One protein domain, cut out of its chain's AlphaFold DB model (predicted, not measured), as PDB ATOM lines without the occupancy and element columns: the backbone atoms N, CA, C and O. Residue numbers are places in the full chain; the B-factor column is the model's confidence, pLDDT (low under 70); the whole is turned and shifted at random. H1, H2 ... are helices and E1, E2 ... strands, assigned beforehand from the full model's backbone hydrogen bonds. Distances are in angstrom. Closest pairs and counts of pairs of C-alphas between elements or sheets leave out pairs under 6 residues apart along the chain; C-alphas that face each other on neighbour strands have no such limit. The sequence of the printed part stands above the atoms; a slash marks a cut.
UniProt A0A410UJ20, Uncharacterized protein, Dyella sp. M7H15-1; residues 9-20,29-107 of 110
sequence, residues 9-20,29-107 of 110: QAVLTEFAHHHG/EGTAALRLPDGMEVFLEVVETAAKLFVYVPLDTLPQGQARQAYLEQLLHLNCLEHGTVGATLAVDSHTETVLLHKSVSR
ATOM      1  N   GLN A   9      -9.584  41.455  11.813       79.81
ATOM      2  CA  GLN A   9     -10.436  40.730  10.877       79.81
ATOM      3  C   GLN A   9     -11.487  41.624  10.217       79.81
ATOM      4  O   GLN A   9     -11.654  41.549   9.001       79.81
ATOM      5  N   ALA A  10     -12.175  42.480  10.980       81.38
ATOM      6  CA  ALA A  10     -13.171  43.393  10.422       81.38
ATOM      7  C   ALA A  10     -12.530  44.379   9.434       81.38
ATOM      8  O   ALA A  10     -13.013  44.512   8.313       81.38
ATOM      9  N   VAL A  11     -11.394  44.982   9.808       84.25
ATOM     10  CA  VAL A  11     -10.656  45.925   8.948       84.25
ATOM     11  C   VAL A  11     -10.199  45.259   7.649       84.25
ATOM     12  O   VAL A  11     -10.375  45.819   6.572       84.25
ATOM     13  N   LEU A  12      -9.629  44.056   7.732       83.06
ATOM     14  CA  LEU A  12      -9.136  43.340   6.556       83.06
ATOM     15  C   LEU A  12     -10.273  42.840   5.652       83.06
ATOM     16  O   LEU A  12     -10.146  42.876   4.431       83.06
ATOM     17  N   THR A  13     -11.399  42.424   6.237       81.31
ATOM     18  CA  THR A  13     -12.596  42.023   5.480       81.31
ATOM     19  C   THR A  13     -13.183  43.209   4.719       81.31
ATOM     20  O   THR A  13     -13.498  43.094   3.536       81.31
ATOM     21  N   GLU A  14     -13.287  44.367   5.373       84.44
ATOM     22  CA  GLU A  14     -13.759  45.603   4.750       84.44
ATOM     23  C   GLU A  14     -12.805  46.079   3.644       84.44
ATOM     24  O   GLU A  14     -13.254  46.426   2.551       84.44
ATOM     25  N   PHE A  15     -11.490  46.009   3.876       84.31
ATOM     26  CA  PHE A  15     -10.474  46.280   2.856       84.31
ATOM     27  C   PHE A  15     -10.650  45.377   1.625       84.31
ATOM     28  O   PHE A  15     -10.733  45.873   0.502       84.31
ATOM     29  N   ALA A  16     -10.764  44.062   1.822       82.94
ATOM     30  CA  ALA A  16     -10.949  43.121   0.723       82.94
ATOM     31  C   ALA A  16     -12.235  43.404  -0.065       82.94
ATOM     32  O   ALA A  16     -12.207  43.418  -1.295       82.94
ATOM     33  N   HIS A  17     -13.338  43.704   0.628       83.00
ATOM     34  CA  HIS A  17     -14.601  44.071  -0.005       83.00
ATOM     35  C   HIS A  17     -14.475  45.354  -0.843       83.00
ATOM     36  O   HIS A  17     -14.870  45.362  -2.008       83.00
ATOM     37  N   HIS A  18     -13.875  46.420  -0.297       85.50
ATOM     38  CA  HIS A  18     -13.666  47.684  -1.016       85.50
ATOM     39  C   HIS A  18     -12.796  47.539  -2.266       85.50
ATOM     40  O   HIS A  18     -13.016  48.244  -3.250       85.50
ATOM     41  N   HIS A  19     -11.836  46.618  -2.245       82.81
ATOM     42  CA  HIS A  19     -10.940  46.364  -3.370       82.81
ATOM     43  C   HIS A  19     -11.394  45.209  -4.277       82.81
ATOM     44  O   HIS A  19     -10.669  44.844  -5.200       82.81
ATOM     45  N   GLY A  20     -12.584  44.639  -4.048       80.12
ATOM     46  CA  GLY A  20     -13.126  43.550  -4.864       80.12
ATOM     47  C   GLY A  20     -12.314  42.253  -4.788       80.12
ATOM     48  O   GLY A  20     -12.353  41.448  -5.717       80.12
ATOM     49  N   GLU A  29      -6.164  30.375  12.617       86.19
ATOM     50  CA  GLU A  29      -4.853  30.767  13.152       86.19
ATOM     51  C   GLU A  29      -4.545  32.255  12.910       86.19
ATOM     52  O   GLU A  29      -3.468  32.731  13.249       86.19
ATOM     53  N   GLY A  30      -5.480  33.007  12.315       87.69
ATOM     54  CA  GLY A  30      -5.292  34.427  12.020       87.69
ATOM     55  C   GLY A  30      -4.444  34.696  10.777       87.69
ATOM     56  O   GLY A  30      -3.950  35.809  10.614       87.69
ATOM     57  N   THR A  31      -4.281  33.716   9.886       90.88
ATOM     58  CA  THR A  31      -3.501  33.855   8.646       90.88
ATOM     59  C   THR A  31      -4.393  34.003   7.417       90.88
ATOM     60  O   THR A  31      -5.483  33.438   7.359       90.88
ATOM     61  N   ALA A  32      -3.956  34.750   6.406       90.25
ATOM     62  CA  ALA A  32      -4.612  34.803   5.098       90.25
ATOM     63  C   ALA A  32      -3.598  35.021   3.977       90.25
ATOM     64  O   ALA A  32      -2.538  35.601   4.194       90.25
ATOM     65  N   ALA A  33      -3.960  34.609   2.765       89.06
ATOM     66  CA  ALA A  33      -3.227  34.926   1.548       89.06
ATOM     67  C   ALA A  33      -4.116  35.753   0.614       89.06
ATOM     68  O   ALA A  33      -5.303  35.471   0.441       89.06
ATOM     69  N   LEU A  34      -3.530  36.779   0.017       86.94
ATOM     70  CA  LEU A  34      -4.132  37.642  -0.986       86.94
ATOM     71  C   LEU A  34      -3.351  37.473  -2.282       86.94
ATOM     72  O   LEU A  34      -2.126  37.547  -2.268       86.94
ATOM     73  N   ARG A  35      -4.050  37.307  -3.405       85.25
ATOM     74  CA  ARG A  35      -3.435  37.410  -4.728       85.25
ATOM     75  C   ARG A  35      -3.885  38.702  -5.386       85.25
ATOM     76  O   ARG A  35      -5.082  38.914  -5.573       85.25
ATOM     77  N   LEU A  36      -2.934  39.572  -5.692       81.44
ATOM     78  CA  LEU A  36      -3.195  40.838  -6.357       81.44
ATOM     79  C   LEU A  36      -3.366  40.634  -7.875       81.44
ATOM     80  O   LEU A  36      -2.938  39.608  -8.410       81.44
ATOM     81  N   PRO A  37      -3.991  41.587  -8.594       80.25
ATOM     82  CA  PRO A  37      -4.244  41.458 -10.033       80.25
ATOM     83  C   PRO A  37      -2.988  41.294 -10.902       80.25
ATOM     84  O   PRO A  37      -3.074  40.735 -11.992       80.25
ATOM     85  N   ASP A  38      -1.834  41.767 -10.432       82.56
ATOM     86  CA  ASP A  38      -0.527  41.598 -11.083       82.56
ATOM     87  C   ASP A  38       0.101  40.210 -10.841       82.56
ATOM     88  O   ASP A  38       1.172  39.909 -11.363       82.56
ATOM     89  N   GLY A  39      -0.579  39.346 -10.080       82.31
ATOM     90  CA  GLY A  39      -0.143  37.996  -9.748       82.31
ATOM     91  C   GLY A  39       0.679  37.898  -8.463       82.31
ATOM     92  O   GLY A  39       0.937  36.768  -8.037       82.31
ATOM     93  N   MET A  40       1.036  39.026  -7.834       85.12
ATOM     94  CA  MET A  40       1.773  39.059  -6.571       85.12
ATOM     95  C   MET A  40       0.941  38.454  -5.438       85.12
ATOM     96  O   MET A  40      -0.243  38.759  -5.280       85.12
ATOM     97  N   GLU A  41       1.570  37.602  -4.633       88.94
ATOM     98  CA  GLU A  41       0.960  37.021  -3.439       88.94
ATOM     99  C   GLU A  41       1.403  37.796  -2.194       88.94
ATOM    100  O   GLU A  41       2.572  38.141  -2.035       88.94
ATOM    101  N   VAL A  42       0.455  38.098  -1.313       90.56
ATOM    102  CA  VAL A  42       0.687  38.783  -0.041       90.56
ATOM    103  C   VAL A  42       0.098  37.926   1.067       90.56
ATOM    104  O   VAL A  42      -1.096  37.630   1.060       90.56
ATOM    105  N   PHE A  43       0.921  37.552   2.037       92.19
ATOM    106  CA  PHE A  43       0.490  36.801   3.208       92.19
ATOM    107  C   PHE A  43       0.314  37.739   4.395       92.19
ATOM    108  O   PHE A  43       1.098  38.663   4.614       92.19
ATOM    109  N   LEU A  44      -0.738  37.501   5.162       92.50
ATOM    110  CA  LEU A  44      -1.109  38.267   6.338       92.50
ATOM    111  C   LEU A  44      -1.161  37.336   7.541       92.50
ATOM    112  O   LEU A  44      -1.703  36.239   7.439       92.50
ATOM    113  N   GLU A  45      -0.660  37.802   8.680       92.81
ATOM    114  CA  GLU A  45      -0.771  37.111   9.965       92.81
ATOM    115  C   GLU A  45      -1.201  38.102  11.047       92.81
ATOM    116  O   GLU A  45      -0.546  39.115  11.303       92.81
ATOM    117  N   VAL A  46      -2.329  37.819  11.687       90.69
ATOM    118  CA  VAL A  46      -2.858  38.591  12.806       90.69
ATOM    119  C   VAL A  46      -2.440  37.917  14.105       90.69
ATOM    120  O   VAL A  46      -2.927  36.844  14.444       90.69
ATOM    121  N   VAL A  47      -1.604  38.599  14.886       89.44
ATOM    122  CA  VAL A  47      -1.217  38.160  16.230       89.44
ATOM    123  C   VAL A  47      -1.945  39.018  17.256       89.44
ATOM    124  O   VAL A  47      -1.478  40.090  17.655       89.44
ATOM    125  N   GLU A  48      -3.121  38.548  17.679       84.38
ATOM    126  CA  GLU A  48      -4.010  39.295  18.580       84.38
ATOM    127  C   GLU A  48      -3.362  39.597  19.935       84.38
ATOM    128  O   GLU A  48      -3.462  40.719  20.431       84.38
ATOM    129  N   THR A  49      -2.626  38.636  20.501       85.38
ATOM    130  CA  THR A  49      -1.928  38.781  21.794       85.38
ATOM    131  C   THR A  49      -0.885  39.897  21.782       85.38
ATOM    132  O   THR A  49      -0.648  40.535  22.807       85.38
ATOM    133  N   ALA A  50      -0.284  40.165  20.621       83.56
ATOM    134  CA  ALA A  50       0.692  41.230  20.421       83.56
ATOM    135  C   ALA A  50       0.071  42.516  19.849       83.56
ATOM    136  O   ALA A  50       0.779  43.513  19.708       83.56
ATOM    137  N   ALA A  51      -1.224  42.503  19.510       85.25
ATOM    138  CA  ALA A  51      -1.904  43.560  18.762       85.25
ATOM    139  C   ALA A  51      -1.152  43.962  17.475       85.25
ATOM    140  O   ALA A  51      -1.017  45.154  17.168       85.25
ATOM    141  N   LYS A  52      -0.652  42.959  16.737       88.62
ATOM    142  CA  LYS A  52       0.119  43.143  15.500       88.62
ATOM    143  C   LYS A  52      -0.556  42.487  14.303       88.62
ATOM    144  O   LYS A  52      -1.119  41.404  14.413       88.62
ATOM    145  N   LEU A  53      -0.431  43.149  13.159       90.00
ATOM    146  CA  LEU A  53      -0.604  42.555  11.839       90.00
ATOM    147  C   LEU A  53       0.774  42.464  11.191       90.00
ATOM    148  O   LEU A  53       1.457  43.483  11.051       90.00
ATOM    149  N   PHE A  54       1.166  41.267  10.789       92.38
ATOM    150  CA  PHE A  54       2.320  41.046   9.941       92.38
ATOM    151  C   PHE A  54       1.880  40.901   8.489       92.38
ATOM    152  O   PHE A  54       0.848  40.302   8.187       92.38
ATOM    153  N   VAL A  55       2.668  41.493   7.601       92.12
ATOM    154  CA  VAL A  55       2.498  41.439   6.153       92.12
ATOM    155  C   VAL A  55       3.780  40.866   5.574       92.12
ATOM    156  O   VAL A  55       4.854  41.423   5.813       92.12
ATOM    157  N   TYR A  56       3.664  39.780   4.819       94.06
ATOM    158  CA  TYR A  56       4.769  39.114   4.144       94.06
ATOM    159  C   TYR A  56       4.537  39.133   2.638       94.06
ATOM    160  O   TYR A  56       3.471  38.749   2.159       94.06
ATOM    161  N   VAL A  57       5.544  39.567   1.888       93.25
ATOM    162  CA  VAL A  57       5.531  39.559   0.424       93.25
ATOM    163  C   VAL A  57       6.730  38.745  -0.053       93.25
ATOM    164  O   VAL A  57       7.861  39.158   0.211       93.25
ATOM    165  N   PRO A  58       6.530  37.600  -0.721       93.56
ATOM    166  CA  PRO A  58       7.612  36.873  -1.369       93.56
ATOM    167  C   PRO A  58       8.263  37.725  -2.451       93.56
ATOM    168  O   PRO A  58       7.571  38.323  -3.272       93.56
ATOM    169  N   LEU A  59       9.590  37.771  -2.445       91.25
ATOM    170  CA  LEU A  59      10.373  38.532  -3.414       91.25
ATOM    171  C   LEU A  59      11.132  37.625  -4.374       91.25
ATOM    172  O   LEU A  59      11.098  37.855  -5.580       91.25
ATOM    173  N   ASP A  60      11.840  36.628  -3.843       91.69
ATOM    174  CA  ASP A  60      12.756  35.804  -4.631       91.69
ATOM    175  C   ASP A  60      13.051  34.469  -3.936       91.69
ATOM    176  O   ASP A  60      12.838  34.321  -2.732       91.69
ATOM    177  N   THR A  61      13.576  33.497  -4.673       94.25
ATOM    178  CA  THR A  61      14.113  32.260  -4.098       94.25
ATOM    179  C   THR A  61      15.536  32.495  -3.608       94.25
ATOM    180  O   THR A  61      16.368  33.076  -4.303       94.25
ATOM    181  N   LEU A  62      15.852  32.004  -2.412       94.50
ATOM    182  CA  LEU A  62      17.195  32.081  -1.866       94.50
ATOM    183  C   LEU A  62      18.158  31.232  -2.721       94.50
ATOM    184  O   LEU A  62      17.933  30.026  -2.901       94.50
ATOM    185  N   PRO A  63      19.259  31.820  -3.229       94.69
ATOM    186  CA  PRO A  63      20.236  31.079  -4.010       94.69
ATOM    187  C   PRO A  63      20.870  29.943  -3.206       94.69
ATOM    188  O   PRO A  63      21.107  30.059  -2.002       94.69
ATOM    189  N   GLN A  64      21.218  28.859  -3.896       92.50
ATOM    190  CA  GLN A  64      21.880  27.700  -3.298       92.50
ATOM    191  C   GLN A  64      23.384  27.677  -3.610       92.50
ATOM    192  O   GLN A  64      23.875  28.346  -4.522       92.50
ATOM    193  N   GLY A  65      24.136  26.883  -2.845       92.44
ATOM    194  CA  GLY A  65      25.575  26.704  -3.048       92.44
ATOM    195  C   GLY A  65      26.392  27.965  -2.749       92.44
ATOM    196  O   GLY A  65      26.116  28.688  -1.794       92.44
ATOM    197  N   GLN A  66      27.424  28.224  -3.557       90.88
ATOM    198  CA  GLN A  66      28.420  29.273  -3.288       90.88
ATOM    199  C   GLN A  66      27.835  30.696  -3.278       90.88
ATOM    200  O   GLN A  66      28.339  31.554  -2.558       90.88
ATOM    201  N   ALA A  67      26.757  30.945  -4.030       93.31
ATOM    202  CA  ALA A  67      26.118  32.260  -4.095       93.31
ATOM    203  C   ALA A  67      25.330  32.619  -2.821       93.31
ATOM    204  O   ALA A  67      25.092  33.798  -2.564       93.31
ATOM    205  N   ARG A  68      24.945  31.624  -2.006       94.69
ATOM    206  CA  ARG A  68      24.068  31.813  -0.840       94.69
ATOM    207  C   ARG A  68      24.655  32.783   0.180       94.69
ATOM    208  O   ARG A  68      23.956  33.676   0.644       94.69
ATOM    209  N   GLN A  69      25.935  32.621   0.509       95.00
ATOM    210  CA  GLN A  69      26.603  33.444   1.519       95.00
ATOM    211  C   GLN A  69      26.615  34.924   1.116       95.00
ATOM    212  O   GLN A  69      26.174  35.772   1.886       95.00
ATOM    213  N   ALA A  70      27.044  35.218  -0.115       95.19
ATOM    214  CA  ALA A  70      27.089  36.584  -0.632       95.19
ATOM    215  C   ALA A  70      25.690  37.222  -0.685       95.19
ATOM    216  O   ALA A  70      25.532  38.395  -0.358       95.19
ATOM    217  N   TYR A  71      24.666  36.445  -1.046       94.75
ATOM    218  CA  TYR A  71      23.286  36.925  -1.067       94.75
ATOM    219  C   TYR A  71      22.763  37.244   0.344       94.75
ATOM    220  O   TYR A  71      22.165  38.293   0.562       94.75
ATOM    221  N   LEU A  72      23.029  36.388   1.339       93.44
ATOM    222  CA  LEU A  72      22.646  36.651   2.733       93.44
ATOM    223  C   LEU A  72      23.339  37.900   3.297       93.44
ATOM    224  O   LEU A  72      22.704  38.696   3.988       93.44
ATOM    225  N   GLU A  73      24.616  38.107   2.972       92.31
ATOM    226  CA  GLU A  73      25.348  39.324   3.338       92.31
ATOM    227  C   GLU A  73      24.724  40.575   2.707       92.31
ATOM    228  O   GLU A  73      24.600  41.598   3.380       92.31
ATOM    229  N   GLN A  74      24.250  40.488   1.460       90.94
ATOM    230  CA  GLN A  74      23.501  41.570   0.816       90.94
ATOM    231  C   GLN A  74      22.173  41.855   1.529       90.94
ATOM    232  O   GLN A  74      21.876  43.018   1.797       90.94
ATOM    233  N   LEU A  75      21.395  40.829   1.898       91.50
ATOM    234  CA  LEU A  75      20.148  41.021   2.657       91.50
ATOM    235  C   LEU A  75      20.402  41.702   4.009       91.50
ATOM    236  O   LEU A  75      19.668  42.610   4.400       91.50
ATOM    237  N   LEU A  76      21.458  41.291   4.718       89.56
ATOM    238  CA  LEU A  76      21.865  41.919   5.976       89.56
ATOM    239  C   LEU A  76      22.289  43.371   5.764       89.56
ATOM    240  O   LEU A  76      21.884  44.240   6.532       89.56
ATOM    241  N   HIS A  77      23.056  43.649   4.711       88.38
ATOM    242  CA  HIS A  77      23.457  45.007   4.365       88.38
ATOM    243  C   HIS A  77      22.237  45.907   4.112       88.38
ATOM    244  O   HIS A  77      22.151  46.992   4.684       88.38
ATOM    245  N   LEU A  78      21.253  45.421   3.347       87.19
ATOM    246  CA  LEU A  78      19.999  46.135   3.071       87.19
ATOM    247  C   LEU A  78      19.166  46.374   4.340       87.19
ATOM    248  O   LEU A  78      18.566  47.434   4.498       87.19
ATOM    249  N   ASN A  79      19.150  45.416   5.269       87.31
ATOM    250  CA  ASN A  79      18.451  45.572   6.544       87.31
ATOM    251  C   ASN A  79      19.154  46.539   7.513       87.31
ATOM    252  O   ASN A  79      18.479  47.226   8.278       87.31
ATOM    253  N   CYS A  80      20.490  46.556   7.537       78.50
ATOM    254  CA  CYS A  80      21.265  47.231   8.580       78.50
ATOM    255  C   CYS A  80      21.806  48.606   8.188       78.50
ATOM    256  O   CYS A  80      22.017  49.425   9.083       78.50
ATOM    257  N   LEU A  81      22.114  48.838   6.907       64.62
ATOM    258  CA  LEU A  81      23.056  49.895   6.542       64.62
ATOM    259  C   LEU A  81      22.535  50.953   5.581       64.62
ATOM    260  O   LEU A  81      23.026  52.062   5.712       64.62
ATOM    261  N   GLU A  82      21.564  50.705   4.694       52.94
ATOM    262  CA  GLU A  82      20.952  51.775   3.883       52.94
ATOM    263  C   GLU A  82      19.835  51.264   2.943       52.94
ATOM    264  O   GLU A  82      19.970  50.218   2.319       52.94
ATOM    265  N   HIS A  83      18.793  52.099   2.783       57.00
ATOM    266  CA  HIS A  83      17.672  52.073   1.813       57.00
ATOM    267  C   HIS A  83      16.353  51.366   2.201       57.00
ATOM    268  O   HIS A  83      16.066  50.226   1.860       57.00
ATOM    269  N   GLY A  84      15.428  52.172   2.738       60.38
ATOM    270  CA  GLY A  84      14.156  52.387   2.036       60.38
ATOM    271  C   GLY A  84      13.092  51.291   2.086       60.38
ATOM    272  O   GLY A  84      12.192  51.310   1.259       60.38
ATOM    273  N   THR A  85      13.096  50.387   3.058       62.19
ATOM    274  CA  THR A  85      11.963  49.457   3.242       62.19
ATOM    275  C   THR A  85      10.746  50.110   3.919       62.19
ATOM    276  O   THR A  85       9.744  49.446   4.182       62.19
ATOM    277  N   VAL A  86      10.817  51.411   4.251       72.31
ATOM    278  CA  VAL A  86       9.756  52.179   4.938       72.31
ATOM    279  C   VAL A  86       9.238  51.421   6.176       72.31
ATOM    280  O   VAL A  86       8.031  51.238   6.383       72.31
ATOM    281  N   GLY A  87      10.187  50.912   6.972       78.94
ATOM    282  CA  GLY A  87       9.940  50.145   8.196       78.94
ATOM    283  C   GLY A  87       9.678  48.645   8.005       78.94
ATOM    284  O   GLY A  87       9.288  47.992   8.970       78.94
ATOM    285  N   ALA A  88       9.855  48.098   6.798       86.81
ATOM    286  CA  ALA A  88       9.862  46.652   6.560       86.81
ATOM    287  C   ALA A  88      11.281  46.051   6.695       86.81
ATOM    288  O   ALA A  88      12.273  46.765   6.824       86.81
ATOM    289  N   THR A  89      11.397  44.732   6.688       90.69
ATOM    290  CA  THR A  89      12.653  43.993   6.856       90.69
ATOM    291  C   THR A  89      12.678  42.843   5.864       90.69
ATOM    292  O   THR A  89      11.663  42.182   5.667       90.69
ATOM    293  N   LEU A  90      13.826  42.590   5.247       92.56
ATOM    294  CA  LEU A  90      14.042  41.399   4.437       92.56
ATOM    295  C   LEU A  90      14.287  40.202   5.360       92.56
ATOM    296  O   LEU A  90      15.156  40.247   6.232       92.56
ATOM    297  N   ALA A  91      13.516  39.143   5.180       92.50
ATOM    298  CA  ALA A  91      13.596  37.903   5.935       92.50
ATOM    299  C   ALA A  91      13.752  36.713   4.982       92.50
ATOM    300  O   ALA A  91      13.555  36.837   3.776       92.50
ATOM    301  N   VAL A  92      14.103  35.555   5.532       94.00
ATOM    302  CA  VAL A  92      14.158  34.290   4.796       94.00
ATOM    303  C   VAL A  92      13.207  33.317   5.472       94.00
ATOM    304  O   VAL A  92      13.343  33.055   6.667       94.00
ATOM    305  N   ASP A  93      12.269  32.776   4.705       92.81
ATOM    306  CA  ASP A  93      11.544  31.573   5.085       92.81
ATOM    307  C   ASP A  93      12.441  30.361   4.823       92.81
ATOM    308  O   ASP A  93      12.769  30.037   3.680       92.81
ATOM    309  N   SER A  94      12.869  29.703   5.897       89.00
ATOM    310  CA  SER A  94      13.748  28.537   5.833       89.00
ATOM    311  C   SER A  94      13.044  27.269   5.353       89.00
ATOM    312  O   SER A  94      13.720  26.326   4.954       89.00
ATOM    313  N   HIS A  95      11.710  27.217   5.391       89.88
ATOM    314  CA  HIS A  95      10.966  26.063   4.902       89.88
ATOM    315  C   HIS A  95      10.860  26.081   3.378       89.88
ATOM    316  O   HIS A  95      11.076  25.060   2.726       89.88
ATOM    317  N   THR A  96      10.546  27.248   2.818       90.94
ATOM    318  CA  THR A  96      10.361  27.428   1.373       90.94
ATOM    319  C   THR A  96      11.596  27.978   0.669       90.94
ATOM    320  O   THR A  96      11.575  28.129  -0.550       90.94
ATOM    321  N   GLU A  97      12.666  28.283   1.413       94.88
ATOM    322  CA  GLU A  97      13.885  28.914   0.896       94.88
ATOM    323  C   GLU A  97      13.559  30.194   0.109       94.88
ATOM    324  O   GLU A  97      14.112  30.454  -0.954       94.88
ATOM    325  N   THR A  98      12.622  30.992   0.628       94.50
ATOM    326  CA  THR A  98      12.098  32.192  -0.036       94.50
ATOM    327  C   THR A  98      12.476  33.443   0.742       94.50
ATOM    328  O   THR A  98      12.357  33.510   1.965       94.50
ATOM    329  N   VAL A  99      12.926  34.463   0.023       94.69
ATOM    330  CA  VAL A  99      13.184  35.802   0.545       94.69
ATOM    331  C   VAL A  99      11.856  36.540   0.635       94.69
ATOM    332  O   VAL A  99      11.122  36.648  -0.346       94.69
ATOM    333  N   LEU A 100      11.555  37.064   1.815       94.50
ATOM    334  CA  LEU A 100      10.318  37.766   2.120       94.50
ATOM    335  C   LEU A 100      10.614  39.224   2.466       94.50
ATOM    336  O   LEU A 100      11.527  39.507   3.240       94.50
ATOM    337  N   LEU A 101       9.790  40.151   1.988       92.94
ATOM    338  CA  LEU A 101       9.646  41.455   2.621       92.94
ATOM    339  C   LEU A 101       8.615  41.339   3.742       92.94
ATOM    340  O   LEU A 101       7.461  40.999   3.498       92.94
ATOM    341  N   HIS A 102       9.025  41.644   4.964       91.94
ATOM    342  CA  HIS A 102       8.203  41.548   6.159       91.94
ATOM    343  C   HIS A 102       7.945  42.935   6.751       91.94
ATOM    344  O   HIS A 102       8.880  43.671   7.059       91.94
ATOM    345  N   LYS A 103       6.678  43.293   6.970       91.25
ATOM    346  CA  LYS A 103       6.286  44.524   7.666       91.25
ATOM    347  C   LYS A 103       5.369  44.208   8.833       91.25
ATOM    348  O   LYS A 103       4.382  43.499   8.675       91.25
ATOM    349  N   SER A 104       5.654  44.807   9.987       90.12
ATOM    350  CA  SER A 104       4.761  44.749  11.145       90.12
ATOM    351  C   SER A 104       4.009  46.064  11.314       90.12
ATOM    352  O   SER A 104       4.608  47.142  11.299       90.12
ATOM    353  N   VAL A 105       2.696  45.977  11.491       87.31
ATOM    354  CA  VAL A 105       1.816  47.103  11.798       87.31
ATOM    355  C   VAL A 105       1.279  46.897  13.206       87.31
ATOM    356  O   VAL A 105       0.647  45.884  13.501       87.31
ATOM    357  N   SER A 106       1.557  47.852  14.089       84.25
ATOM    358  CA  SER A 106       1.046  47.862  15.462       84.25
ATOM    359  C   SER A 106      -0.031  48.931  15.598       84.25
ATOM    360  O   SER A 106       0.039  49.971  14.939       84.25
ATOM    361  N   ARG A 107      -1.010  48.722  16.482       70.81
ATOM    362  CA  ARG A 107      -1.928  49.805  16.857       70.81
ATOM    363  C   ARG A 107      -1.144  50.901  17.583       70.81
ATOM    364  O   ARG A 107      -0.540  50.633  18.622       70.81
TER     365      ARG A 107
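What this domain is: This is residues 9 to 20 and 29 to 107 of the 110 residues of an uncharacterized protein of Dyella sp. M7H15-1 (UniProt A0A410UJ20). One strongly twisted sheet of five antiparallel strands forms the body, with a helix at each end of the long axis: H2 beside the edge strand E4, only grazing the sheet, and H1 off the other end. Residues 65 to 70 stick out by H2. The printed part has 91 residues, with H1 E1 E2 E3 H2 E4 E5 along the chain, sheet order E1 E2 E3 E5 E4, class mixed. It is only just loose, close to compact, with a radius of gyration of the C-alphas of 15.1 A, and elongated, spanning 45 by 27 by 25 A.

How they stand to each other: Inner strands E3, residues 52 to 61, and E5, residues 98 to 106, are antiparallel at 163 degrees, with N 55 and O 103 2.8 A apart, within hydrogen-bond range. E2, residues 41 to 47, is E3's other neighbour, at 149 degrees, with N 45 and O 54 at 3.0 A. Edge strand E1, residues 31 to 35, pairs with E2 at 160 degrees, with N 34 and O 42 at 2.8 A. E1 E2 E3 form a meander, each strand the antiparallel neighbour of the one before. Edge strand E4, residues 89 to 93, forms a hairpin with E5 at 128 degrees, with N 91 and O 100 at 2.8 A. H2, residues 67 to 80, only grazes the sheet with residues 72 to 80; its closest C-alphas to E4, those of Asn 79 and Thr 89, are 6.0 A apart. E3, H2 and E4 make a split strand-helix-strand unit, two strands running the same way with E5 between them, with a right-handed crossover. H1, residues 9 to 18, is not on the sheet, only just, with 4 pairs of C-alphas within 10 A. In H1 and H2 every O i to N i+4 pair is within hydrogen-bond range.

Where its parts are: E3 is 26.4 A long, E5 24.7 A, H2 20.2 A and E2 19.8 A. H1 begins at C-alpha 9 (-10.436, 40.730, 10.877), and E5 ends at C-alpha 106 (1.046, 47.862, 15.462).

The domain as a whole: The C-alphas farthest apart, of Ala 10 and Gln 66, are 46.0 A apart. Residues 21 to 28 are not printed; C-alphas 20 and 29 are 23.6 A apart across this cut. Of the links printed whole, none is long. Residues 81 to 85 are under pLDDT 70.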